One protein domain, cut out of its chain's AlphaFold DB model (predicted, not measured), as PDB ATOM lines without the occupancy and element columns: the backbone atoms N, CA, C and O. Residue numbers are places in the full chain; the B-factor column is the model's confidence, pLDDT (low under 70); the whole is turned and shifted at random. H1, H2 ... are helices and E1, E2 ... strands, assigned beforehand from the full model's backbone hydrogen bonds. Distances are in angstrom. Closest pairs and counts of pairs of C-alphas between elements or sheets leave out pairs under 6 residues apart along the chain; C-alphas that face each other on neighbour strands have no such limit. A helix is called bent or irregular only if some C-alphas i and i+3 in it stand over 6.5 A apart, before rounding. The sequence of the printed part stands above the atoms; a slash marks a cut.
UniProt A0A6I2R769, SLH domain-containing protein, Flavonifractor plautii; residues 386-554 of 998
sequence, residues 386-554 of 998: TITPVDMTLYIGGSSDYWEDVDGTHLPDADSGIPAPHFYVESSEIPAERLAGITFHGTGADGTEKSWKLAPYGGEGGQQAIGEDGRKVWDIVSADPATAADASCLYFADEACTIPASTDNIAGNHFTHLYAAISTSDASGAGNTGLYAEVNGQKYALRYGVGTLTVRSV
ATOM      1  N   THR A 386     -94.839  35.903  71.589       90.19
ATOM      2  CA  THR A 386     -95.113  35.817  73.021       90.19
ATOM      3  C   THR A 386     -93.922  36.351  73.807       90.19
ATOM      4  O   THR A 386     -92.790  35.920  73.582       90.19
ATOM      5  N   ILE A 387     -94.184  37.269  74.735       89.06
ATOM      6  CA  ILE A 387     -93.217  37.794  75.702       89.06
ATOM      7  C   ILE A 387     -93.597  37.243  77.072       89.06
ATOM      8  O   ILE A 387     -94.703  37.488  77.553       89.06
ATOM      9  N   THR A 388     -92.689  36.512  77.704       89.31
ATOM     10  CA  THR A 388     -92.926  35.885  79.006       89.31
ATOM     11  C   THR A 388     -91.876  36.378  79.997       89.31
ATOM     12  O   THR A 388     -90.691  36.199  79.715       89.31
ATOM     13  N   PRO A 389     -92.268  36.980  81.136       86.69
ATOM     14  CA  PRO A 389     -91.367  37.204  82.262       86.69
ATOM     15  C   PRO A 389     -90.557  35.960  82.599       86.69
ATOM     16  O   PRO A 389     -91.098  34.855  82.630       86.69
ATOM     17  N   VAL A 390     -89.271  36.134  82.873       86.94
ATOM     18  CA  VAL A 390     -88.473  35.050  83.440       86.94
ATOM     19  C   VAL A 390     -88.852  34.843  84.909       86.94
ATOM     20  O   VAL A 390     -89.197  35.794  85.609       86.94
ATOM     21  N   ASP A 391     -88.804  33.595  85.368       85.56
ATOM     22  CA  ASP A 391     -89.008  33.262  86.774       85.56
ATOM     23  C   ASP A 391     -87.851  33.799  87.628       85.56
ATOM     24  O   ASP A 391     -86.679  33.663  87.267       85.56
ATOM     25  N   MET A 392     -88.169  34.401  88.774       80.06
ATOM     26  CA  MET A 392     -87.178  35.022  89.652       80.06
ATOM     27  C   MET A 392     -87.430  34.706  91.123       80.06
ATOM     28  O   MET A 392     -88.576  34.628  91.566       80.06
ATOM     29  N   THR A 393     -86.348  34.579  91.897       79.56
ATOM     30  CA  THR A 393     -86.392  34.488  93.362       79.56
ATOM     31  C   THR A 393     -85.716  35.703  93.993       79.56
ATOM     32  O   THR A 393     -84.546  35.974  93.734       79.56
ATOM     33  N   LEU A 394     -86.453  36.415  94.845       76.38
ATOM     34  CA  LEU A 394     -86.031  37.657  95.492       76.38
ATOM     35  C   LEU A 394     -86.075  37.531  97.018       76.38
ATOM     36  O   LEU A 394     -87.049  37.001  97.569       76.38
ATOM     37  N   TYR A 395     -85.069  38.076  97.704       71.94
ATOM     38  CA  TYR A 395     -85.082  38.239  99.157       71.94
ATOM     39  C   TYR A 395     -85.481  39.656  99.561       71.94
ATOM     40  O   TYR A 395     -84.939  40.641  99.076       71.94
ATOM     41  N   ILE A 396     -86.428  39.767 100.486       58.88
ATOM     42  CA  ILE A 396     -87.047  41.045 100.841       58.88
ATOM     43  C   ILE A 396     -86.648  41.462 102.261       58.88
ATOM     44  O   ILE A 396     -87.221  40.936 103.205       58.88
ATOM     45  N   GLY A 397     -85.714  42.422 102.385       52.53
ATOM     46  CA  GLY A 397     -85.427  43.224 103.598       52.53
ATOM     47  C   GLY A 397     -83.963  43.259 104.101       52.53
ATOM     48  O   GLY A 397     -83.705  43.176 105.300       52.53
ATOM     49  N   GLY A 398     -82.991  43.372 103.191       49.53
ATOM     50  CA  GLY A 398     -81.597  43.693 103.535       49.53
ATOM     51  C   GLY A 398     -81.399  45.148 103.992       49.53
ATOM     52  O   GLY A 398     -82.365  45.883 104.185       49.53
ATOM     53  N   SER A 399     -80.139  45.599 104.116       44.25
ATOM     54  CA  SER A 399     -79.740  46.965 104.539       44.25
ATOM     55  C   SER A 399     -80.143  48.095 103.581       44.25
ATOM     56  O   SER A 399     -79.585  49.191 103.609       44.25
ATOM     57  N   SER A 400     -81.020  47.795 102.643       43.91
ATOM     58  CA  SER A 400     -81.421  48.672 101.576       43.91
ATOM     59  C   SER A 400     -82.521  49.590 102.120       43.91
ATOM     60  O   SER A 400     -83.635  49.124 102.362       43.91
ATOM     61  N   ASP A 401     -82.234  50.890 102.248       42.16
ATOM     62  CA  ASP A 401     -83.209  51.980 102.501       42.16
ATOM     63  C   ASP A 401     -84.433  51.944 101.538       42.16
ATOM     64  O   ASP A 401     -85.446  52.607 101.734       42.16
ATOM     65  N   TYR A 402     -84.339  51.108 100.508       48.09
ATOM     66  CA  TYR A 402     -85.285  50.687  99.480       48.09
ATOM     67  C   TYR A 402     -86.682  50.231  99.918       48.09
ATOM     68  O   TYR A 402     -87.571  50.148  99.073       48.09
ATOM     69  N   TRP A 403     -86.903  49.910 101.194       45.88
ATOM     70  CA  TRP A 403     -88.241  49.540 101.679       45.88
ATOM     71  C   TRP A 403     -89.075  50.725 102.166       45.88
ATOM     72  O   TRP A 403     -90.284  50.570 102.325       45.88
ATOM     73  N   GLU A 404     -88.472  51.895 102.400       41.06
ATOM     74  CA  GLU A 404     -89.187  53.003 103.046       41.06
ATOM     75  C   GLU A 404     -89.762  54.064 102.092       41.06
ATOM     76  O   GLU A 404     -90.487  54.934 102.571       41.06
ATOM     77  N   ASP A 405     -89.529  54.011 100.771       42.56
ATOM     78  CA  ASP A 405     -89.988  55.103  99.891       42.56
ATOM     79  C   ASP A 405     -90.286  54.684  98.435       42.56
ATOM     80  O   ASP A 405     -89.712  55.207  97.484       42.56
ATOM     81  N   VAL A 406     -91.230  53.756  98.231       42.03
ATOM     82  CA  VAL A 406     -91.906  53.628  96.925       42.03
ATOM     83  C   VAL A 406     -93.309  54.197  97.070       42.03
ATOM     84  O   VAL A 406     -94.279  53.495  97.320       42.03
ATOM     85  N   ASP A 407     -93.437  55.506  96.898       40.31
ATOM     86  CA  ASP A 407     -94.690  56.270  96.948       40.31
ATOM     87  C   ASP A 407     -95.680  55.957  95.795       40.31
ATOM     88  O   ASP A 407     -96.562  56.757  95.470       40.31
ATOM     89  N   GLY A 408     -95.552  54.782  95.168       39.69
ATOM     90  CA  GLY A 408     -96.353  54.334  94.030       39.69
ATOM     91  C   GLY A 408     -96.116  55.136  92.746       39.69
ATOM     92  O   GLY A 408     -96.887  54.987  91.800       39.69
ATOM     93  N   THR A 409     -95.093  56.004  92.710       36.12
ATOM     94  CA  THR A 409     -94.801  56.885  91.565       36.12
ATOM     95  C   THR A 409     -93.536  56.528  90.778       36.12
ATOM     96  O   THR A 409     -93.331  57.092  89.703       36.12
ATOM     97  N   HIS A 410     -92.725  55.583  91.263       40.66
ATOM     98  CA  HIS A 410     -91.439  55.200  90.670       40.66
ATOM     99  C   HIS A 410     -91.516  53.831  89.970       40.66
ATOM    100  O   HIS A 410     -92.191  52.916  90.445       40.66
ATOM    101  N   LEU A 411     -90.872  53.729  88.800       44.19
ATOM    102  CA  LEU A 411     -90.784  52.508  87.991       44.19
ATOM    103  C   LEU A 411     -89.985  51.435  88.744       44.19
ATOM    104  O   LEU A 411     -89.067  51.803  89.471       44.19
ATOM    105  N   PRO A 412     -90.278  50.135  88.557       48.72
ATOM    106  CA  PRO A 412     -89.385  49.100  89.025       48.72
ATOM    107  C   PRO A 412     -88.060  49.165  88.261       48.72
ATOM    108  O   PRO A 412     -87.987  48.818  87.083       48.72
ATOM    109  N   ASP A 413     -87.040  49.679  88.928       45.19
ATOM    110  CA  ASP A 413     -85.653  49.728  88.494       45.19
ATOM    111  C   ASP A 413     -84.760  49.306  89.671       45.19
ATOM    112  O   ASP A 413     -85.240  48.992  90.764       45.19
ATOM    113  N   ALA A 414     -83.444  49.293  89.467       39.50
ATOM    114  CA  ALA A 414     -82.501  48.944  90.523       39.50
ATOM    115  C   ALA A 414     -82.589  49.861  91.762       39.50
ATOM    116  O   ALA A 414     -81.964  49.517  92.759       39.50
ATOM    117  N   ASP A 415     -83.350  50.971  91.727       40.16
ATOM    118  CA  ASP A 415     -83.637  51.893  92.838       40.16
ATOM    119  C   ASP A 415     -85.001  51.600  93.528       40.16
ATOM    120  O   ASP A 415     -85.262  52.093  94.625       40.16
ATOM    121  N   SER A 416     -85.848  50.728  92.957       49.06
ATOM    122  CA  SER A 416     -87.157  50.327  93.509       49.06
ATOM    123  C   SER A 416     -87.134  49.055  94.371       49.06
ATOM    124  O   SER A 416     -88.165  48.657  94.918       49.06
ATOM    125  N   GLY A 417     -86.007  48.339  94.395       55.81
ATOM    126  CA  GLY A 417     -85.829  47.097  95.157       55.81
ATOM    127  C   GLY A 417     -86.395  45.837  94.488       55.81
ATOM    128  O   GLY A 417     -86.420  44.784  95.120       55.81
ATOM    129  N   ILE A 418     -86.837  45.926  93.227       66.75
ATOM    130  CA  ILE A 418     -87.233  44.788  92.378       66.75
ATOM    131  C   ILE A 418     -86.256  44.756  91.192       66.75
ATOM    132  O   ILE A 418     -85.996  45.818  90.630       66.75
ATOM    133  N   PRO A 419     -85.714  43.588  90.804       71.75
ATOM    134  CA  PRO A 419     -84.749  43.497  89.712       71.75
ATOM    135  C   PRO A 419     -85.328  43.965  88.379       71.75
ATOM    136  O   PRO A 419     -86.543  43.897  88.140       71.75
ATOM    137  N   ALA A 420     -84.432  44.401  87.493       72.75
ATOM    138  CA  ALA A 420     -84.805  44.767  86.136       72.75
ATOM    139  C   ALA A 420     -85.480  43.581  85.419       72.75
ATOM    140  O   ALA A 420     -85.095  42.426  85.614       72.75
ATOM    141  N   PRO A 421     -86.499  43.833  84.584       74.44
ATOM    142  CA  PRO A 421     -87.263  42.746  84.026       74.44
ATOM    143  C   PRO A 421     -86.573  42.075  82.837       74.44
ATOM    144  O   PRO A 421     -86.191  42.726  81.865       74.44
ATOM    145  N   HIS A 422     -86.498  40.748  82.898       85.25
ATOM    146  CA  HIS A 422     -85.951  39.877  81.859       85.25
ATOM    147  C   HIS A 422     -87.038  38.976  81.261       85.25
ATOM    148  O   HIS A 422     -88.005  38.606  81.944       85.25
ATOM    149  N   PHE A 423     -86.873  38.589  79.988       88.56
ATOM    150  CA  PHE A 423     -87.922  37.914  79.218       88.56
ATOM    151  C   PHE A 423     -87.438  36.724  78.390       88.56
ATOM    152  O   PHE A 423     -86.377  36.745  77.761       88.56
ATOM    153  N   TYR A 424     -88.306  35.720  78.287       91.25
ATOM    154  CA  TYR A 424     -88.328  34.807  77.153       91.25
ATOM    155  C   TYR A 424     -89.175  35.415  76.037       91.25
ATOM    156  O   TYR A 424     -90.283  35.896  76.277       91.25
ATOM    157  N   VAL A 425     -88.668  35.361  74.807       91.56
ATOM    158  CA  VAL A 425     -89.388  35.818  73.614       91.56
ATOM    159  C   VAL A 425     -89.447  34.677  72.616       91.56
ATOM    160  O   VAL A 425     -88.416  34.097  72.272       91.56
ATOM    161  N   GLU A 426     -90.650  34.340  72.165       91.19
ATOM    162  CA  GLU A 426     -90.884  33.187  71.299       91.19
ATOM    163  C   GLU A 426     -91.973  33.449  70.260       91.19
ATOM    164  O   GLU A 426     -92.849  34.292  70.433       91.19
ATOM    165  N   SER A 427     -91.912  32.718  69.152       90.75
ATOM    166  CA  SER A 427     -92.930  32.734  68.105       90.75
ATOM    167  C   SER A 427     -92.902  31.405  67.360       90.75
ATOM    168  O   SER A 427     -91.831  30.829  67.160       90.75
ATOM    169  N   SER A 428     -94.066  30.921  66.921       87.44
ATOM    170  CA  SER A 428     -94.155  29.743  66.046       87.44
ATOM    171  C   SER A 428     -93.647  30.022  64.628       87.44
ATOM    172  O   SER A 428     -93.220  29.098  63.941       87.44
ATOM    173  N   GLU A 429     -93.668  31.289  64.205       84.69
ATOM    174  CA  GLU A 429     -93.374  31.721  62.832       84.69
ATOM    175  C   GLU A 429     -91.943  32.246  62.657       84.69
ATOM    176  O   GLU A 429     -91.391  32.239  61.552       84.69
ATOM    177  N   ILE A 430     -91.324  32.731  63.740       86.12
ATOM    178  CA  ILE A 430     -89.997  33.352  63.705       86.12
ATOM    179  C   ILE A 430     -88.967  32.363  64.260       86.12
ATOM    180  O   ILE A 430     -88.979  32.072  65.455       86.12
ATOM    181  N   PRO A 431     -88.026  31.866  63.431       84.88
ATOM    182  CA  PRO A 431     -86.944  31.017  63.915       84.88
ATOM    183  C   PRO A 431     -86.116  31.732  64.986       84.88
ATOM    184  O   PRO A 431     -85.825  32.921  64.841       84.88
ATOM    185  N   ALA A 432     -85.651  30.993  65.998       78.38
ATOM    186  CA  ALA A 432     -84.901  31.542  67.132       78.38
ATOM    187  C   ALA A 432     -83.708  32.432  66.724       78.38
ATOM    188  O   ALA A 432     -83.438  33.451  67.351       78.38
ATOM    189  N   GLU A 433     -83.020  32.086  65.631       79.81
ATOM    190  CA  GLU A 433     -81.876  32.845  65.104       79.81
ATOM    191  C   GLU A 433     -82.252  34.232  64.559       79.81
ATOM    192  O   GLU A 433     -81.404  35.117  64.482       79.81
ATOM    193  N   ARG A 434     -83.523  34.433  64.190       82.75
ATOM    194  CA  ARG A 434     -84.040  35.713  63.685       82.75
ATOM    195  C   ARG A 434     -84.731  36.552  64.755       82.75
ATOM    196  O   ARG A 434     -84.997  37.720  64.487       82.75
ATOM    197  N   LEU A 435     -84.966  36.009  65.954       83.62
ATOM    198  CA  LEU A 435     -85.582  36.754  67.058       83.62
ATOM    199  C   LEU A 435     -84.768  38.001  67.428       83.62
ATOM    200  O   LEU A 435     -85.351  39.039  67.698       83.62
ATOM    201  N   ALA A 436     -83.434  37.945  67.340       83.06
ATOM    202  CA  ALA A 436     -82.558  39.089  67.618       83.06
ATOM    203  C   ALA A 436     -82.836  40.323  66.733       83.06
ATOM    204  O   ALA A 436     -82.450  41.432  67.087       83.06
ATOM    205  N   GLY A 437     -83.471  40.128  65.571       86.69
ATOM    206  CA  GLY A 437     -83.877  41.200  64.664       86.69
ATOM    207  C   GLY A 437     -85.290  41.733  64.908       86.69
ATOM    208  O   GLY A 437     -85.735  42.573  64.130       86.69
ATOM    209  N   ILE A 438     -86.005  41.244  65.931       90.44
ATOM    210  CA  ILE A 438     -87.325  41.760  66.304       90.44
ATOM    211  C   ILE A 438     -87.194  43.186  66.825       90.44
ATOM    212  O   ILE A 438     -86.372  43.494  67.692       90.44
ATOM    213  N   THR A 439     -88.084  44.029  66.317       91.19
ATOM    214  CA  THR A 439     -88.404  45.325  66.906       91.19
ATOM    215  C   THR A 439     -89.840  45.298  67.401       91.19
ATOM    216  O   THR A 439     -90.687  44.631  66.814       91.19
ATOM    217  N   PHE A 440     -90.113  45.987  68.497       89.00
ATOM    218  CA  PHE A 440     -91.467  46.199  68.995       89.00
ATOM    219  C   PHE A 440     -91.839  47.648  68.760       89.00
ATOM    220  O   PHE A 440     -90.980  48.520  68.880       89.00
ATOM    221  N   HIS A 441     -93.108  47.891  68.468       86.25
ATOM    222  CA  HIS A 441     -93.630  49.212  68.144       86.25
ATOM    223  C   HIS A 441     -94.936  49.455  68.879       86.25
ATOM    224  O   HIS A 441     -95.657  48.510  69.201       86.25
ATOM    225  N   GLY A 442     -95.228  50.723  69.145       83.00
ATOM    226  CA  GLY A 442     -96.473  51.160  69.761       83.00
ATOM    227  C   GLY A 442     -96.616  52.674  69.734       83.00
ATOM    228  O   GLY A 442     -95.690  53.400  69.371       83.00
ATOM    229  N   THR A 443     -97.783  53.154  70.149       79.56
ATOM    230  CA  THR A 443     -98.084  54.585  70.249       79.56
ATOM    231  C   THR A 443     -98.239  54.977  71.711       79.56
ATOM    232  O   THR A 443     -99.121  54.450  72.394       79.56
ATOM    233  N   GLY A 444     -97.403  55.907  72.177       74.50
ATOM    234  CA  GLY A 444     -97.469  56.453  73.530       74.50
ATOM    235  C   GLY A 444     -98.721  57.300  73.769       74.50
ATOM    236  O   GLY A 444     -99.387  57.742  72.831       74.50
ATOM    237  N   ALA A 445     -99.025  57.585  75.038       69.69
ATOM    238  CA  ALA A 445    -100.208  58.361  75.432       69.69
ATOM    239  C   ALA A 445    -100.253  59.791  74.845       69.69
ATOM    240  O   ALA A 445    -101.325  60.385  74.709       69.69
ATOM    241  N   ASP A 446     -99.098  60.353  74.476       73.25
ATOM    242  CA  ASP A 446     -98.966  61.648  73.798       73.25
ATOM    243  C   ASP A 446     -99.148  61.571  72.267       73.25
ATOM    244  O   ASP A 446     -99.074  62.594  71.581       73.25
ATOM    245  N   GLY A 447     -99.414  60.373  71.734       75.94
ATOM    246  CA  GLY A 447     -99.566  60.090  70.309       75.94
ATOM    247  C   GLY A 447     -98.243  59.911  69.561       75.94
ATOM    248  O   GLY A 447     -98.261  59.860  68.331       75.94
ATOM    249  N   THR A 448     -97.102  59.862  70.258       81.12
ATOM    250  CA  THR A 448     -95.798  59.631  69.620       81.12
ATOM    251  C   THR A 448     -95.533  58.145  69.407       81.12
ATOM    252  O   THR A 448     -95.843  57.314  70.258       81.12
ATOM    253  N   GLU A 449     -94.944  57.807  68.262       82.38
ATOM    254  CA  GLU A 449     -94.491  56.446  67.975       82.38
ATOM    255  C   GLU A 449     -93.278  56.101  68.848       82.38
ATOM    256  O   GLU A 449     -92.347  56.901  69.007       82.38
ATOM    257  N   LYS A 450     -93.301  54.903  69.425       82.25
ATOM    258  CA  LYS A 450     -92.268  54.357  70.302       82.25
ATOM    259  C   LYS A 450     -91.802  53.021  69.744       82.25
ATOM    260  O   LYS A 450     -92.603  52.258  69.209       82.25
ATOM    261  N   SER A 451     -90.508  52.744  69.885       86.00
ATOM    262  CA  SER A 451     -89.926  51.483  69.437       86.00
ATOM    263  C   SER A 451     -88.914  50.917  70.428       86.00
ATOM    264  O   SER A 451     -88.144  51.643  71.062       86.00
ATOM    265  N   TRP A 452     -88.909  49.591  70.527       88.81
ATOM    266  CA  TRP A 452     -88.025  48.804  71.381       88.81
ATOM    267  C   TRP A 452     -87.357  47.701  70.570       88.81
ATOM    268  O   TRP A 452     -87.806  47.326  69.485       88.81
ATOM    269  N   LYS A 453     -86.273  47.161  71.108       89.75
ATOM    270  CA  LYS A 453     -85.518  46.056  70.519       89.75
ATOM    271  C   LYS A 453     -85.116  45.063  71.596       89.75
ATOM    272  O   LYS A 453     -85.052  45.410  72.775       89.75
ATOM    273  N   LEU A 454     -84.786  43.855  71.163       91.06
ATOM    274  CA  LEU A 454     -84.187  42.862  72.040       91.06
ATOM    275  C   LEU A 454     -82.693  43.127  72.237       91.06
ATOM    276  O   LEU A 454     -81.956  43.351  71.273       91.06
ATOM    277  N   ALA A 455     -82.250  43.053  73.487       88.50
ATOM    278  CA  ALA A 455     -80.848  42.988  73.867       88.50
ATOM    279  C   ALA A 455     -80.573  41.635  74.555       88.50
ATOM    280  O   ALA A 455     -81.355  41.215  75.405       88.50
ATOM    281  N   PRO A 456     -79.516  40.897  74.171       89.56
ATOM    282  CA  PRO A 456     -79.137  39.666  74.858       89.56
ATOM    283  C   PRO A 456     -78.767  39.925  76.323       89.56
ATOM    284  O   PRO A 456     -77.783  40.619  76.590       89.56
ATOM    285  N   TYR A 457     -79.502  39.326  77.261       86.69
ATOM    286  CA  TYR A 457     -79.124  39.364  78.674       86.69
ATOM    287  C   TYR A 457     -77.879  38.488  78.905       86.69
ATOM    288  O   TYR A 457     -77.720  37.452  78.255       86.69
ATOM    289  N   GLY A 458     -76.960  38.911  79.778       79.12
ATOM    290  CA  GLY A 458     -75.692  38.205  80.041       79.12
ATOM    291  C   GLY A 458     -74.607  38.347  78.955       79.12
ATOM    292  O   GLY A 458     -73.471  37.919  79.156       79.12
ATOM    293  N   GLY A 459     -74.910  38.998  77.824       82.75
ATOM    294  CA  GLY A 459     -73.975  39.244  76.721       82.75
ATOM    295  C   GLY A 459     -74.353  38.538  75.414       82.75
ATOM    296  O   GLY A 459     -75.355  37.838  75.312       82.75
ATOM    297  N   GLU A 460     -73.559  38.739  74.360       84.56
ATOM    298  CA  GLU A 460     -73.889  38.237  73.020       84.56
ATOM    299  C   GLU A 460     -73.448  36.780  72.774       84.56
ATOM    300  O   GLU A 460     -72.493  36.253  73.353       84.56
ATOM    301  N   GLY A 461     -74.113  36.121  71.821       84.94
ATOM    302  CA  GLY A 461     -73.683  34.825  71.297       84.94
ATOM    303  C   GLY A 461     -73.697  33.720  72.354       84.94
ATOM    304  O   GLY A 461     -74.754  33.378  72.876       84.94
ATOM    305  N   GLY A 462     -72.532  33.123  72.621       82.94
ATOM    306  CA  GLY A 462     -72.375  32.054  73.616       82.94
ATOM    307  C   GLY A 462     -72.345  32.538  75.068       82.94
ATOM    308  O   GLY A 462     -72.312  31.703  75.965       82.94
ATOM    309  N   GLN A 463     -72.327  33.856  75.288       82.94
ATOM    310  CA  GLN A 463     -72.413  34.466  76.617       82.94
ATOM    311  C   GLN A 463     -73.853  34.802  77.007       82.94
ATOM    312  O   GLN A 463     -74.091  35.170  78.145       82.94
ATOM    313  N   GLN A 464     -74.809  34.677  76.084       89.25
ATOM    314  CA  GLN A 464     -76.200  34.984  76.382       89.25
ATOM    315  C   GLN A 464     -76.729  34.051  77.475       89.25
ATOM    316  O   GLN A 464     -76.505  32.838  77.433       89.25
ATOM    317  N   ALA A 465     -77.445  34.643  78.422       88.12
ATOM    318  CA  ALA A 465     -78.142  33.968  79.498       88.12
ATOM    319  C   ALA A 465     -79.154  32.950  78.965       88.12
ATOM    320  O   ALA A 465     -79.870  33.189  77.981       88.12
ATOM    321  N   ILE A 466     -79.201  31.799  79.634       87.25
ATOM    322  CA  ILE A 466     -80.083  30.685  79.291       87.25
ATOM    323  C   ILE A 466     -80.896  30.312  80.532       87.25
ATOM    324  O   ILE A 466     -80.353  30.190  81.629       87.25
ATOM    325  N   GLY A 467     -82.207  30.172  80.357       82.62
ATOM    326  CA  GLY A 467     -83.122  29.693  81.387       82.62
ATOM    327  C   GLY A 467     -83.011  28.189  81.639       82.62
ATOM    328  O   GLY A 467     -82.386  27.453  80.878       82.62
ATOM    329  N   GLU A 468     -83.676  27.700  82.685       73.25
ATOM    330  CA  GLU A 468     -83.688  26.271  83.059       73.25
ATOM    331  C   GLU A 468     -84.178  25.326  81.945       73.25
ATOM    332  O   GLU A 468     -83.768  24.168  81.862       73.25
ATOM    333  N   ASP A 469     -85.034  25.824  81.060       77.38
ATOM    334  CA  ASP A 469     -85.593  25.093  79.922       77.38
ATOM    335  C   ASP A 469     -84.769  25.230  78.629       77.38
ATOM    336  O   ASP A 469     -85.177  24.740  77.571       77.38
ATOM    337  N   GLY A 470     -83.603  25.878  78.700       84.12
ATOM    338  CA  GLY A 470     -82.722  26.099  77.559       84.12
ATOM    339  C   GLY A 470     -83.099  27.303  76.688       84.12
ATOM    340  O   GLY A 470     -82.441  27.531  75.667       84.12
ATOM    341  N   ARG A 471     -84.131  28.082  77.049       87.00
ATOM    342  CA  ARG A 471     -84.513  29.290  76.301       87.00
ATOM    343  C   ARG A 471     -83.538  30.434  76.566       87.00
ATOM    344  O   ARG A 471     -83.055  30.628  77.677       87.00
ATOM    345  N   LYS A 472     -83.269  31.219  75.523       89.12
ATOM    346  CA  LYS A 472     -82.454  32.435  75.608       89.12
ATOM    347  C   LYS A 472     -83.218  33.545  76.314       89.12
ATOM    348  O   LYS A 472     -84.383  33.778  75.988       89.12
ATOM    349  N   VAL A 473     -82.531  34.239  77.212       90.00
ATOM    350  CA  VAL A 473     -83.075  35.370  77.961       90.00
ATOM    351  C   VAL A 473     -82.733  36.685  77.254       90.00
ATOM    352  O   VAL A 473     -81.644  36.847  76.686       90.00
ATOM    353  N   TRP A 474     -83.690  37.608  77.261       90.12
ATOM    354  CA  TRP A 474     -83.609  38.896  76.585       90.12
ATOM    355  C   TRP A 474     -84.063  40.030  77.492       90.12
ATOM    356  O   TRP A 474     -85.041  39.895  78.225       90.12
ATOM    357  N   ASP A 475     -83.414  41.174  77.323       87.06
ATOM    358  CA  ASP A 475     -83.908  42.466  77.775       87.06
ATOM    359  C   ASP A 475     -84.680  43.130  76.632       87.06
ATOM    360  O   ASP A 475     -84.294  43.040  75.460       87.06
ATOM    361  N   ILE A 476     -85.765  43.828  76.963       85.62
ATOM    362  CA  ILE A 476     -86.494  44.676  76.014       85.62
ATOM    363  C   ILE A 476     -86.123  46.122  76.322       85.62
ATOM    364  O   ILE A 476     -86.530  46.679  77.336       85.62
ATOM    365  N   VAL A 477     -85.341  46.732  75.434       82.50
ATOM    366  CA  VAL A 477     -84.766  48.070  75.637       82.50
ATOM    367  C   VAL A 477     -85.230  49.039  74.557       82.50
ATOM    368  O   VAL A 477     -85.572  48.620  73.450       82.50
ATOM    369  N   SER A 478     -85.213  50.345  74.844       82.62
ATOM    370  CA  SER A 478     -85.527  51.366  73.834       82.62
ATOM    371  C   SER A 478     -84.632  51.211  72.596       82.62
ATOM    372  O   SER A 478     -83.419  50.978  72.693       82.62
ATOM    373  N   ALA A 479     -85.229  51.342  71.408       84.19
ATOM    374  CA  ALA A 479     -84.480  51.346  70.156       84.19
ATOM    375  C   ALA A 479     -83.699  52.660  69.956       84.19
ATOM    376  O   ALA A 479     -82.653  52.641  69.298       84.19
ATOM    377  N   ASP A 480     -84.156  53.766  70.562       80.38
ATOM    378  CA  ASP A 480     -83.475  55.064  70.565       80.38
ATOM    379  C   ASP A 480     -82.756  55.307  71.910       80.38
ATOM    380  O   ASP A 480     -83.395  55.485  72.950       80.38
ATOM    381  N   PRO A 481     -81.410  55.372  71.921       72.06
ATOM    382  CA  PRO A 481     -80.643  55.677  73.126       72.06
ATOM    383  C   PRO A 481     -80.979  57.033  73.764       72.06
ATOM    384  O   PRO A 481     -80.757  57.209  74.961       72.06
ATOM    385  N   ALA A 482     -81.485  58.006  72.994       72.44
ATOM    386  CA  ALA A 482     -81.883  59.312  73.521       72.44
ATOM    387  C   ALA A 482     -83.152  59.239  74.387       72.44
ATOM    388  O   ALA A 482     -83.383  60.133  75.202       72.44
ATOM    389  N   THR A 483     -83.936  58.169  74.236       68.69
ATOM    390  CA  THR A 483     -85.150  57.881  75.004       68.69
ATOM    391  C   THR A 483     -84.988  56.614  75.842       68.69
ATOM    392  O   THR A 483     -85.940  55.874  76.051       68.69
ATOM    393  N   ALA A 484     -83.785  56.336  76.353       61.91
ATOM    394  CA  ALA A 484     -83.530  55.156  77.186       61.91
ATOM    395  C   ALA A 484     -84.451  55.060  78.423       61.91
ATOM    396  O   ALA A 484     -84.745  53.960  78.867       61.91
ATOM    397  N   ALA A 485     -84.955  56.189  78.935       56.72
ATOM    398  CA  ALA A 485     -85.952  56.224  80.010       56.72
ATOM    399  C   ALA A 485     -87.345  55.693  79.593       56.72
ATOM    400  O   ALA A 485     -88.138  55.336  80.455       56.72
ATOM    401  N   ASP A 486     -87.625  55.598  78.287       54.28
ATOM    402  CA  ASP A 486     -88.850  55.009  77.724       54.28
ATOM    403  C   ASP A 486     -88.741  53.467  77.592       54.28
ATOM    404  O   ASP A 486     -89.616  52.818  77.011       54.28
ATOM    405  N   ALA A 487     -87.649  52.855  78.071       55.41
ATOM    406  CA  ALA A 487     -87.399  51.412  78.025       55.41
ATOM    407  C   ALA A 487     -88.221  50.656  79.089       55.41
ATOM    408  O   ALA A 487     -87.678  50.035  79.991       55.41
ATOM    409  N   SER A 488     -89.545  50.745  79.021       60.31
ATOM    410  CA  SER A 488     -90.449  50.282  80.076       60.31
ATOM    411  C   SER A 488     -91.196  49.014  79.675       60.31
ATOM    412  O   SER A 488     -92.416  49.028  79.545       60.31
ATOM    413  N   CYS A 489     -90.495  47.892  79.499       65.56
ATOM    414  CA  CYS A 489     -91.178  46.620  79.731       65.56
ATOM    415  C   CYS A 489     -91.264  46.428  81.245       65.56
ATOM    416  O   CYS A 489     -90.248  46.545  81.915       65.56
ATOM    417  N   LEU A 490     -92.468  46.247  81.782       68.19
ATOM    418  CA  LEU A 490     -92.718  46.250  83.224       68.19
ATOM    419  C   LEU A 490     -93.347  44.937  83.663       68.19
ATOM    420  O   LEU A 490     -94.092  44.313  82.903       68.19
ATOM    421  N   TYR A 491     -93.086  44.571  84.914       73.12
ATOM    422  CA  TYR A 491     -93.822  43.525  85.598       73.12
ATOM    423  C   TYR A 491     -95.133  44.057  86.177       73.12
ATOM    424  O   TYR A 491     -95.198  45.180  86.679       73.12
ATOM    425  N   PHE A 492     -96.168  43.225  86.147       74.19
ATOM    426  CA  PHE A 492     -97.491  43.487  86.706       74.19
ATOM    427  C   PHE A 492     -97.932  42.322  87.588       74.19
ATOM    428  O   PHE A 492     -97.582  41.171  87.326       74.19
ATOM    429  N   ALA A 493     -98.713  42.628  88.623       72.44
ATOM    430  CA  ALA A 493     -99.236  41.645  89.575       72.44
ATOM    431  C   ALA A 493    -100.581  41.025  89.135       72.44
ATOM    432  O   ALA A 493    -101.083  40.101  89.778       72.44
ATOM    433  N   ASP A 494    -101.187  41.533  88.058       73.06
ATOM    434  CA  ASP A 494    -102.476  41.092  87.527       73.06
ATOM    435  C   ASP A 494    -102.430  40.805  86.019       73.06
ATOM    436  O   ASP A 494    -101.700  41.441  85.264       73.06
ATOM    437  N   GLU A 495    -103.282  39.879  85.572       78.19
ATOM    438  CA  GLU A 495    -103.360  39.437  84.171       78.19
ATOM    439  C   GLU A 495    -103.722  40.564  83.199       78.19
ATOM    440  O   GLU A 495    -103.270  40.573  82.057       78.19
ATOM    441  N   ALA A 496    -104.504  41.545  83.655       71.88
ATOM    442  CA  ALA A 496    -104.883  42.684  82.829       71.88
ATOM    443  C   ALA A 496    -103.751  43.719  82.680       71.88
ATOM    444  O   ALA A 496    -103.937  44.695  81.954       71.88
ATOM    445  N   CYS A 497    -102.598  43.511  83.334       72.25
ATOM    446  CA  CYS A 497    -101.463  44.431  83.355       72.25
ATOM    447  C   CYS A 497    -101.873  45.854  83.774       72.25
ATOM    448  O   CYS A 497    -101.477  46.843  83.156       72.25
ATOM    449  N   THR A 498    -102.705  45.957  84.817       69.88
ATOM    450  CA  THR A 498    -103.234  47.238  85.326       69.88
ATOM    451  C   THR A 498    -102.623  47.663  86.659       69.88
ATOM    452  O   THR A 498    -102.718  48.828  87.039       69.88
ATOM    453  N   ILE A 499    -101.992  46.733  87.372       70.94
ATOM    454  CA  ILE A 499    -101.375  46.916  88.681       70.94
ATOM    455  C   ILE A 499     -99.876  46.625  88.521       70.94
ATOM    456  O   ILE A 499     -99.482  45.454  88.515       70.94
ATOM    457  N   PRO A 500     -99.029  47.663  88.355       70.56
ATOM    458  CA  PRO A 500     -97.582  47.489  88.253       70.56
ATOM    459  C   PRO A 500     -97.048  46.733  89.464       70.56
ATOM    460  O   PRO A 500     -97.473  47.015  90.580       70.56
ATOM    461  N   ALA A 501     -96.128  45.796  89.266       70.44
ATOM    462  CA  ALA A 501     -95.470  45.095  90.360       70.44
ATOM    463  C   ALA A 501     -94.690  46.107  91.214       70.44
ATOM    464  O   ALA A 501     -93.821  46.816  90.705       70.44
ATOM    465  N   SER A 502     -95.023  46.196  92.499       67.19
ATOM    466  CA  SER A 502     -94.369  47.091  93.450       67.19
ATOM    467  C   SER A 502     -94.200  46.411  94.801       67.19
ATOM    468  O   SER A 502     -94.884  45.439  95.125       67.19
ATOM    469  N   THR A 503     -93.304  46.943  95.623       58.91
ATOM    470  CA  THR A 503     -93.085  46.459  96.990       58.91
ATOM    471  C   THR A 503     -94.388  46.427  97.796       58.91
ATOM    472  O   THR A 503     -94.683  45.410  98.417       58.91
ATOM    473  N   ASP A 504     -95.226  47.463  97.703       56.97
ATOM    474  CA  ASP A 504     -96.502  47.581  98.427       56.97
ATOM    475  C   ASP A 504     -97.554  46.521  98.068       56.97
ATOM    476  O   ASP A 504     -98.337  46.112  98.929       56.97
ATOM    477  N   ASN A 505     -97.626  46.097  96.803       61.50
ATOM    478  CA  ASN A 505     -98.624  45.113  96.361       61.50
ATOM    479  C   ASN A 505     -98.100  43.675  96.331       61.50
ATOM    480  O   ASN A 505     -98.895  42.733  96.312       61.50
ATOM    481  N   ILE A 506     -96.780  43.513  96.389       61.94
ATOM    482  CA  ILE A 506     -96.110  42.235  96.616       61.94
ATOM    483  C   ILE A 506     -96.024  41.933  98.125       61.94
ATOM    484  O   ILE A 506     -96.044  40.765  98.524       61.94
ATOM    485  N   ALA A 507     -95.992  42.963  98.983       53.81
ATOM    486  CA  ALA A 507     -95.963  42.831 100.436       53.81
ATOM    487  C   ALA A 507     -97.212  42.098 100.960       53.81
ATOM    488  O   ALA A 507     -98.318  42.635 101.027       53.81
ATOM    489  N   GLY A 508     -97.013  40.836 101.348       50.59
ATOM    490  CA  GLY A 508     -98.048  39.944 101.877       50.59
ATOM    491  C   GLY A 508     -98.170  38.606 101.145       50.59
ATOM    492  O   GLY A 508     -98.851  37.716 101.652       50.59
ATOM    493  N   ASN A 509     -97.494  38.434 100.001       47.91
ATOM    494  CA  ASN A 509     -97.515  37.196  99.222       47.91
ATOM    495  C   ASN A 509     -96.106  36.597  99.085       47.91
ATOM    496  O   ASN A 509     -95.227  37.190  98.473       47.91
ATOM    497  N   HIS A 510     -95.915  35.365  99.568       55.66
ATOM    498  CA  HIS A 510     -94.688  34.570  99.360       55.66
ATOM    499  C   HIS A 510     -94.466  34.157  97.887       55.66
ATOM    500  O   HIS A 510     -93.435  33.588  97.532       55.66
ATOM    501  N   PHE A 511     -95.458  34.416  97.029       57.34
ATOM    502  CA  PHE A 511     -95.519  33.998  95.635       57.34
ATOM    503  C   PHE A 511     -96.478  34.913  94.864       57.34
ATOM    504  O   PHE A 511     -97.633  35.060  95.270       57.34
ATOM    505  N   THR A 512     -96.033  35.510  93.756       65.19
ATOM    506  CA  THR A 512     -96.894  36.303  92.859       65.19
ATOM    507  C   THR A 512     -96.600  35.954  91.401       65.19
ATOM    508  O   THR A 512     -95.449  35.793  91.005       65.19
ATOM    509  N   HIS A 513     -97.653  35.826  90.594       76.06
ATOM    510  CA  HIS A 513     -97.509  35.709  89.146       76.06
ATOM    511  C   HIS A 513     -97.144  37.072  88.567       76.06
ATOM    512  O   HIS A 513     -97.841  38.054  88.825       76.06
ATOM    513  N   LEU A 514     -96.072  37.109  87.784       74.00
ATOM    514  CA  LEU A 514     -95.681  38.283  87.028       74.00
ATOM    515  C   LEU A 514     -96.236  38.193  85.618       74.00
ATOM    516  O   LEU A 514     -96.050  37.201  84.911       74.00
ATOM    517  N   TYR A 515     -96.858  39.282  85.204       76.69
ATOM    518  CA  TYR A 515     -97.267  39.527  83.832       76.69
ATOM    519  C   TYR A 515     -96.361  40.611  83.246       76.69
ATOM    520  O   TYR A 515     -95.898  41.485  83.977       76.69
ATOM    521  N   ALA A 516     -96.067  40.544  81.949       72.69
ATOM    522  CA  ALA A 516     -95.291  41.572  81.256       72.69
ATOM    523  C   ALA A 516     -96.199  42.443  80.397       72.69
ATOM    524  O   ALA A 516     -97.087  41.921  79.730       72.69
ATOM    525  N   ALA A 517     -95.893  43.735  80.308       70.56
ATOM    526  CA  ALA A 517     -96.362  44.568  79.204       70.56
ATOM    527  C   ALA A 517     -95.293  45.583  78.787       70.56
ATOM    528  O   ALA A 517     -94.497  46.040  79.608       70.56
ATOM    529  N   ILE A 518     -95.281  45.951  77.502       73.25
ATOM    530  CA  ILE A 518     -94.458  47.051  76.985       73.25
ATOM    531  C   ILE A 518     -95.215  48.372  77.224       73.25
ATOM    532  O   ILE A 518     -96.169  48.703  76.521       73.25
ATOM    533  N   SER A 519     -94.801  49.125  78.238       62.62
ATOM    534  CA  SER A 519     -95.389  50.393  78.696       62.62
ATOM    535  C   SER A 519     -94.521  51.605  78.319       62.62
ATOM    536  O   SER A 519     -93.405  51.443  77.828       62.62
ATOM    537  N   THR A 520     -95.032  52.820  78.543       52.44
ATOM    538  CA  THR A 520     -94.258  54.064  78.733       52.44
ATOM    539  C   THR A 520     -94.105  54.378  80.222       52.44
ATOM    540  O   THR A 520     -94.815  53.812  81.054       52.44
ATOM    541  N   SER A 521     -93.185  55.286  80.550       47.75
ATOM    542  CA  SER A 521     -92.810  55.715  81.903       47.75
ATOM    543  C   SER A 521     -93.848  56.587  82.640       47.75
ATOM    544  O   SER A 521     -93.477  57.308  83.568       47.75
ATOM    545  N   ASP A 522     -95.117  56.628  82.222       48.28
ATOM    546  CA  ASP A 522     -96.153  57.381  82.931       48.28
ATOM    547  C   ASP A 522     -96.902  56.515  83.956       48.28
ATOM    548  O   ASP A 522     -97.131  55.321  83.778       48.28
ATOM    549  N   ALA A 523     -97.254  57.148  85.079       43.12
ATOM    550  CA  ALA A 523     -97.663  56.530  86.344       43.12
ATOM    551  C   ALA A 523     -98.971  55.701  86.317       43.12
ATOM    552  O   ALA A 523     -99.499  55.366  87.375       43.12
ATOM    553  N   SER A 524     -99.541  55.404  85.145       43.75
ATOM    554  CA  SER A 524    -100.789  54.644  85.012       43.75
ATOM    555  C   SER A 524    -100.602  53.143  84.798       43.75
ATOM    556  O   SER A 524    -101.566  52.411  85.000       43.75
ATOM    557  N   GLY A 525     -99.413  52.686  84.383       49.75
ATOM    558  CA  GLY A 525     -99.248  51.337  83.832       49.75
ATOM    559  C   GLY A 525     -99.944  51.212  82.466       49.75
ATOM    560  O   GLY A 525    -101.083  51.640  82.294       49.75
ATOM    561  N   ALA A 526     -99.231  50.690  81.467       52.75
ATOM    562  CA  ALA A 526     -99.725  50.420  80.111       52.75
ATOM    563  C   ALA A 526    -100.379  51.627  79.391       52.75
ATOM    564  O   ALA A 526    -101.555  51.611  79.036       52.75
ATOM    565  N   GLY A 527     -99.596  52.682  79.138       55.88
ATOM    566  CA  GLY A 527    -100.026  53.838  78.332       55.88
ATOM    567  C   GLY A 527     -99.948  53.638  76.810       55.88
ATOM    568  O   GLY A 527    -100.469  54.463  76.056       55.88
ATOM    569  N   ASN A 528     -99.305  52.561  76.343       68.75
ATOM    570  CA  ASN A 528     -99.134  52.302  74.917       68.75
ATOM    571  C   ASN A 528    -100.353  51.615  74.309       68.75
ATOM    572  O   ASN A 528    -100.875  50.637  74.843       68.75
ATOM    573  N   THR A 529    -100.744  52.081  73.131       74.75
ATOM    574  CA  THR A 529    -101.762  51.437  72.291       74.75
ATOM    575  C   THR A 529    -101.146  51.011  70.963       74.75
ATOM    576  O   THR A 529    -100.060  51.472  70.606       74.75
ATOM    577  N   GLY A 530    -101.804  50.100  70.245       76.38
ATOM    578  CA  GLY A 530    -101.314  49.644  68.940       76.38
ATOM    579  C   GLY A 530     -99.992  48.877  69.018       76.38
ATOM    580  O   GLY A 530     -99.102  49.090  68.205       76.38
ATOM    581  N   LEU A 531     -99.814  48.034  70.043       82.62
ATOM    582  CA  LEU A 531     -98.570  47.287  70.230       82.62
ATOM    583  C   LEU A 531     -98.454  46.121  69.238       82.62
ATOM    584  O   LEU A 531     -99.359  45.289  69.140       82.62
ATOM    585  N   TYR A 532     -97.316  46.024  68.549       87.50
ATOM    586  CA  TYR A 532     -96.979  44.897  67.673       87.50
ATOM    587  C   TYR A 532     -95.468  44.628  67.642       87.50
ATOM    588  O   TYR A 532     -94.654  45.508  67.925       87.50
ATOM    589  N   ALA A 533     -95.088  43.402  67.288       90.25
ATOM    590  CA  ALA A 533     -93.714  43.071  66.909       90.25
ATOM    591  C   ALA A 533     -93.555  43.147  65.389       90.25
ATOM    592  O   ALA A 533     -94.482  42.825  64.648       90.25
ATOM    593  N   GLU A 534     -92.371  43.522  64.919       89.56
ATOM    594  CA  GLU A 534     -92.037  43.588  63.503       89.56
ATOM    595  C   GLU A 534     -90.695  42.912  63.201       89.56
ATOM    596  O   GLU A 534     -89.690  43.145  63.883       89.56
ATOM    597  N   VAL A 535     -90.684  42.102  62.136       88.00
ATOM    598  CA  VAL A 535     -89.475  41.525  61.528       88.00
ATOM    599  C   VAL A 535     -89.596  41.578  60.010       88.00
ATOM    600  O   VAL A 535     -90.501  40.974  59.441       88.00
ATOM    601  N   ASN A 536     -88.644  42.234  59.338       81.94
ATOM    602  CA  ASN A 536     -88.614  42.373  57.872       81.94
ATOM    603  C   ASN A 536     -89.939  42.903  57.281       81.94
ATOM    604  O   ASN A 536     -90.399  42.398  56.260       81.94
ATOM    605  N   GLY A 537     -90.583  43.870  57.943       79.56
ATOM    606  CA  GLY A 537     -91.865  44.436  57.513       79.56
ATOM    607  C   GLY A 537     -93.101  43.578  57.815       79.56
ATOM    608  O   GLY A 537     -94.218  44.065  57.664       79.56
ATOM    609  N   GLN A 538     -92.945  42.329  58.277       84.81
ATOM    610  CA  GLN A 538     -94.067  41.536  58.786       84.81
ATOM    611  C   GLN A 538     -94.393  41.961  60.214       84.81
ATOM    612  O   GLN A 538     -93.514  41.943  61.078       84.81
ATOM    613  N   LYS A 539     -95.670  42.256  60.462       88.38
ATOM    614  CA  LYS A 539     -96.199  42.607  61.781       88.38
ATOM    615  C   LYS A 539     -96.818  41.391  62.470       88.38
ATOM    616  O   LYS A 539     -97.424  40.545  61.813       88.38
ATOM    617  N   TYR A 540     -96.648  41.314  63.784       89.25
ATOM    618  CA  TYR A 540     -97.074  40.202  64.624       89.25
ATOM    619  C   TYR A 540     -97.804  40.715  65.864       89.25
ATOM    620  O   TYR A 540     -97.373  41.682  66.500       89.25
ATOM    621  N   ALA A 541     -98.871  40.015  66.246       87.75
ATOM    622  CA  ALA A 541     -99.571  40.247  67.497       87.75
ATOM    623  C   ALA A 541     -98.665  39.950  68.689       87.75
ATOM    624  O   ALA A 541     -97.900  38.985  68.657       87.75
ATOM    625  N   LEU A 542     -98.772  40.754  69.746       86.19
ATOM    626  CA  LEU A 542     -98.117  40.454  71.014       86.19
ATOM    627  C   LEU A 542     -99.049  39.646  71.905       86.19
ATOM    628  O   LEU A 542    -100.217  39.991  72.085       86.19
ATOM    629  N   ARG A 543     -98.509  38.581  72.488       84.81
ATOM    630  CA  ARG A 543     -99.118  37.882  73.617       84.81
ATOM    631  C   ARG A 543     -98.189  37.957  74.812       84.81
ATOM    632  O   ARG A 543     -96.970  37.963  74.663       84.81
ATOM    633  N   TYR A 544     -98.780  37.979  75.993       83.69
ATOM    634  CA  TYR A 544     -98.038  38.052  77.239       83.69
ATOM    635  C   TYR A 544     -98.200  36.735  77.979       83.69
ATOM    636  O   TYR A 544     -99.315  36.288  78.250       83.69
ATOM    637  N   GLY A 545     -97.071  36.078  78.220       84.56
ATOM    638  CA  GLY A 545     -97.001  34.924  79.096       84.56
ATOM    639  C   GLY A 545     -96.990  35.343  80.562       84.56
ATOM    640  O   GLY A 545     -97.005  36.527  80.902       84.56
ATOM    641  N   VAL A 546     -96.930  34.339  81.428       85.88
ATOM    642  CA  VAL A 546     -96.867  34.511  82.879       85.88
ATOM    643  C   VAL A 546     -95.557  33.915  83.363       85.88
ATOM    644  O   VAL A 546     -95.273  32.757  83.057       85.88
ATOM    645  N   GLY A 547     -94.780  34.702  84.097       85.44
ATOM    646  CA  GLY A 547     -93.666  34.192  84.888       85.44
ATOM    647  C   GLY A 547     -93.989  34.246  86.374       85.44
ATOM    648  O   GLY A 547     -95.063  34.680  86.800       85.44
ATOM    649  N   THR A 548     -93.044  33.792  87.173       81.94
ATOM    650  CA  THR A 548     -93.213  33.612  88.609       81.94
ATOM    651  C   THR A 548     -92.208  34.456  89.370       81.94
ATOM    652  O   THR A 548     -91.004  34.290  89.197       81.94
ATOM    653  N   LEU A 549     -92.692  35.305  90.277       78.38
ATOM    654  CA  LEU A 549     -91.856  35.923  91.299       78.38
ATOM    655  C   LEU A 549     -92.045  35.195  92.622       78.38
ATOM    656  O   LEU A 549     -93.119  35.231  93.235       78.38
ATOM    657  N   THR A 550     -90.970  34.563  93.072       76.06
ATOM    658  CA  THR A 550     -90.886  33.959  94.397       76.06
ATOM    659  C   THR A 550     -90.260  34.960  95.349       76.06
ATOM    660  O   THR A 550     -89.133  35.408  95.148       76.06
ATOM    661  N   VAL A 551     -90.999  35.305  96.399       71.25
ATOM    662  CA  VAL A 551     -90.590  36.319  97.366       71.25
ATOM    663  C   VAL A 551     -90.334  35.675  98.712       71.25
ATOM    664  O   VAL A 551     -91.226  35.103  99.340       71.25
ATOM    665  N   ARG A 552     -89.103  35.828  99.192       70.56
ATOM    666  CA  ARG A 552     -88.679  35.368 100.509       70.56
ATOM    667  C   ARG A 552     -88.516  36.592 101.410       70.56
ATOM    668  O   ARG A 552     -87.462  37.218 101.437       70.56
ATOM    669  N   SER A 553     -89.587  36.961 102.115       61.59
ATOM    670  CA  SER A 553     -89.562  38.025 103.133       61.59
ATOM    671  C   SER A 553     -88.491  37.743 104.180       61.59
ATOM    672  O   SER A 553     -88.291  36.579 104.499       61.59
ATOM    673  N   VAL A 554     -87.854  38.767 104.736       61.50
ATOM    674  CA  VAL A 554     -86.937  38.684 105.881       61.50
ATOM    675  C   VAL A 554     -87.560  39.353 107.105       61.50
ATOM    676  O   VAL A 554     -88.577  40.046 107.004       61.50
TER     677      VAL A 554
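Overview. This is residues 386 to 554 of the 998 residues of the protein "SLH domain-containing protein" of Flavonifractor plautii (UniProt A0A6I2R769). A closed barrel of seven strands, E1, E3, E6, E5, E4, E9 and E10 round the ring, is continued past one end by a curled sheet of four, E2, E11, E8 and E7. Two strand lines run through both parts, as E1 runs on into E2 and E10 into E11. The 169 printed residues hold three short named helices and eleven strands, along the chain E1 E2 E3 H1 E4 E5 E6 H2 E7 H3 E8 E9 E10 E11. Both sheets are mixed and the class is mostly strand, though under half of the residues, 83, are in named elements. The whole is compact, with a radius of gyration of the C-alphas of 15.9 A and spans of 47 by 39 by 28 A.

Along the chain. The barrel holds E1, residues 386 to 389, from C-alpha 386 at (-95.113, 35.817, 73.021); E3, 423 to 427; E4, 439 to 443; E5, 449 to 456, 23.8 A long; E6, 473 to 478, 16.7 A; E9, 529 to 535, 19.1 A; and E10, 538 to 544, 19.2 A. The second sheet holds E2, 392 to 396; E7, 488 to 492; E8, 511 to 519, 23.6 A; and E11, 546 to 553, 21.8 A, ending at C-alpha 553 at (-89.562, 38.025, 103.133). The helices are H1, 432 to 435; H2, 481 to 486; and H3, 503 to 506.

Arrangement. E4, E5 and E6 form a meander, each strand the antiparallel neighbour of the one before, with N 442 and O 450 at 3.0 A and N 455 and O 475 at 2.8 A. E6 and E3 are antiparallel, with N 423 and O 474 at 2.9 A, and so are E3 and E1, with N 388 and O 424 at 2.9 A. E4 and E9 are antiparallel, with N 441 and O 532 at 2.9 A. E9 and E10 are a hairpin, with N 540 and O 533 at 2.8 A. E10 and E1, parallel, close the ring, with N 387 and O 543 at 2.9 A. In the strongly twisted second sheet, E2 and E11 are parallel, with N 394 and O 550 at 2.9 A. E11 and E8 are antiparallel, with N 514 and O 547 at 2.8 A, as are E8 and E7, with N 492 and O 515 at 2.8 A. The closest C-alphas of E1 and E8, Pro 389 and Ala 516, are 6.0 A apart. H1 is on the barrel, outside it, at a height of 7.0 A, over none of its strands. H2 is on the barrel too, and its closest C-alphas to E6, Ala 484 and Ser 478, are 5.4 A apart. H3 only grazes the second sheet. H2 is irregular, with C-alphas 482 and 485 8.3 A apart, and has 0 of 2 O i to N i+4 pairs within hydrogen-bond range but 2 of 3 O i to N i+3 pairs; H1 and H3 are too short for any O i to N i+4 pair.

Size, cuts and confidence. The two C-alphas farthest apart, Gly 537 and Val 554, are 49.0 A apart. The printed part has no cut. The links E2 to E3, of 26 residues, and E5 to E6, of 16, are long. Mean pLDDT of the printed part is 72.5, and 56 residues are under 70, among them 396 to 418, 502 to 512 and 519 to 528.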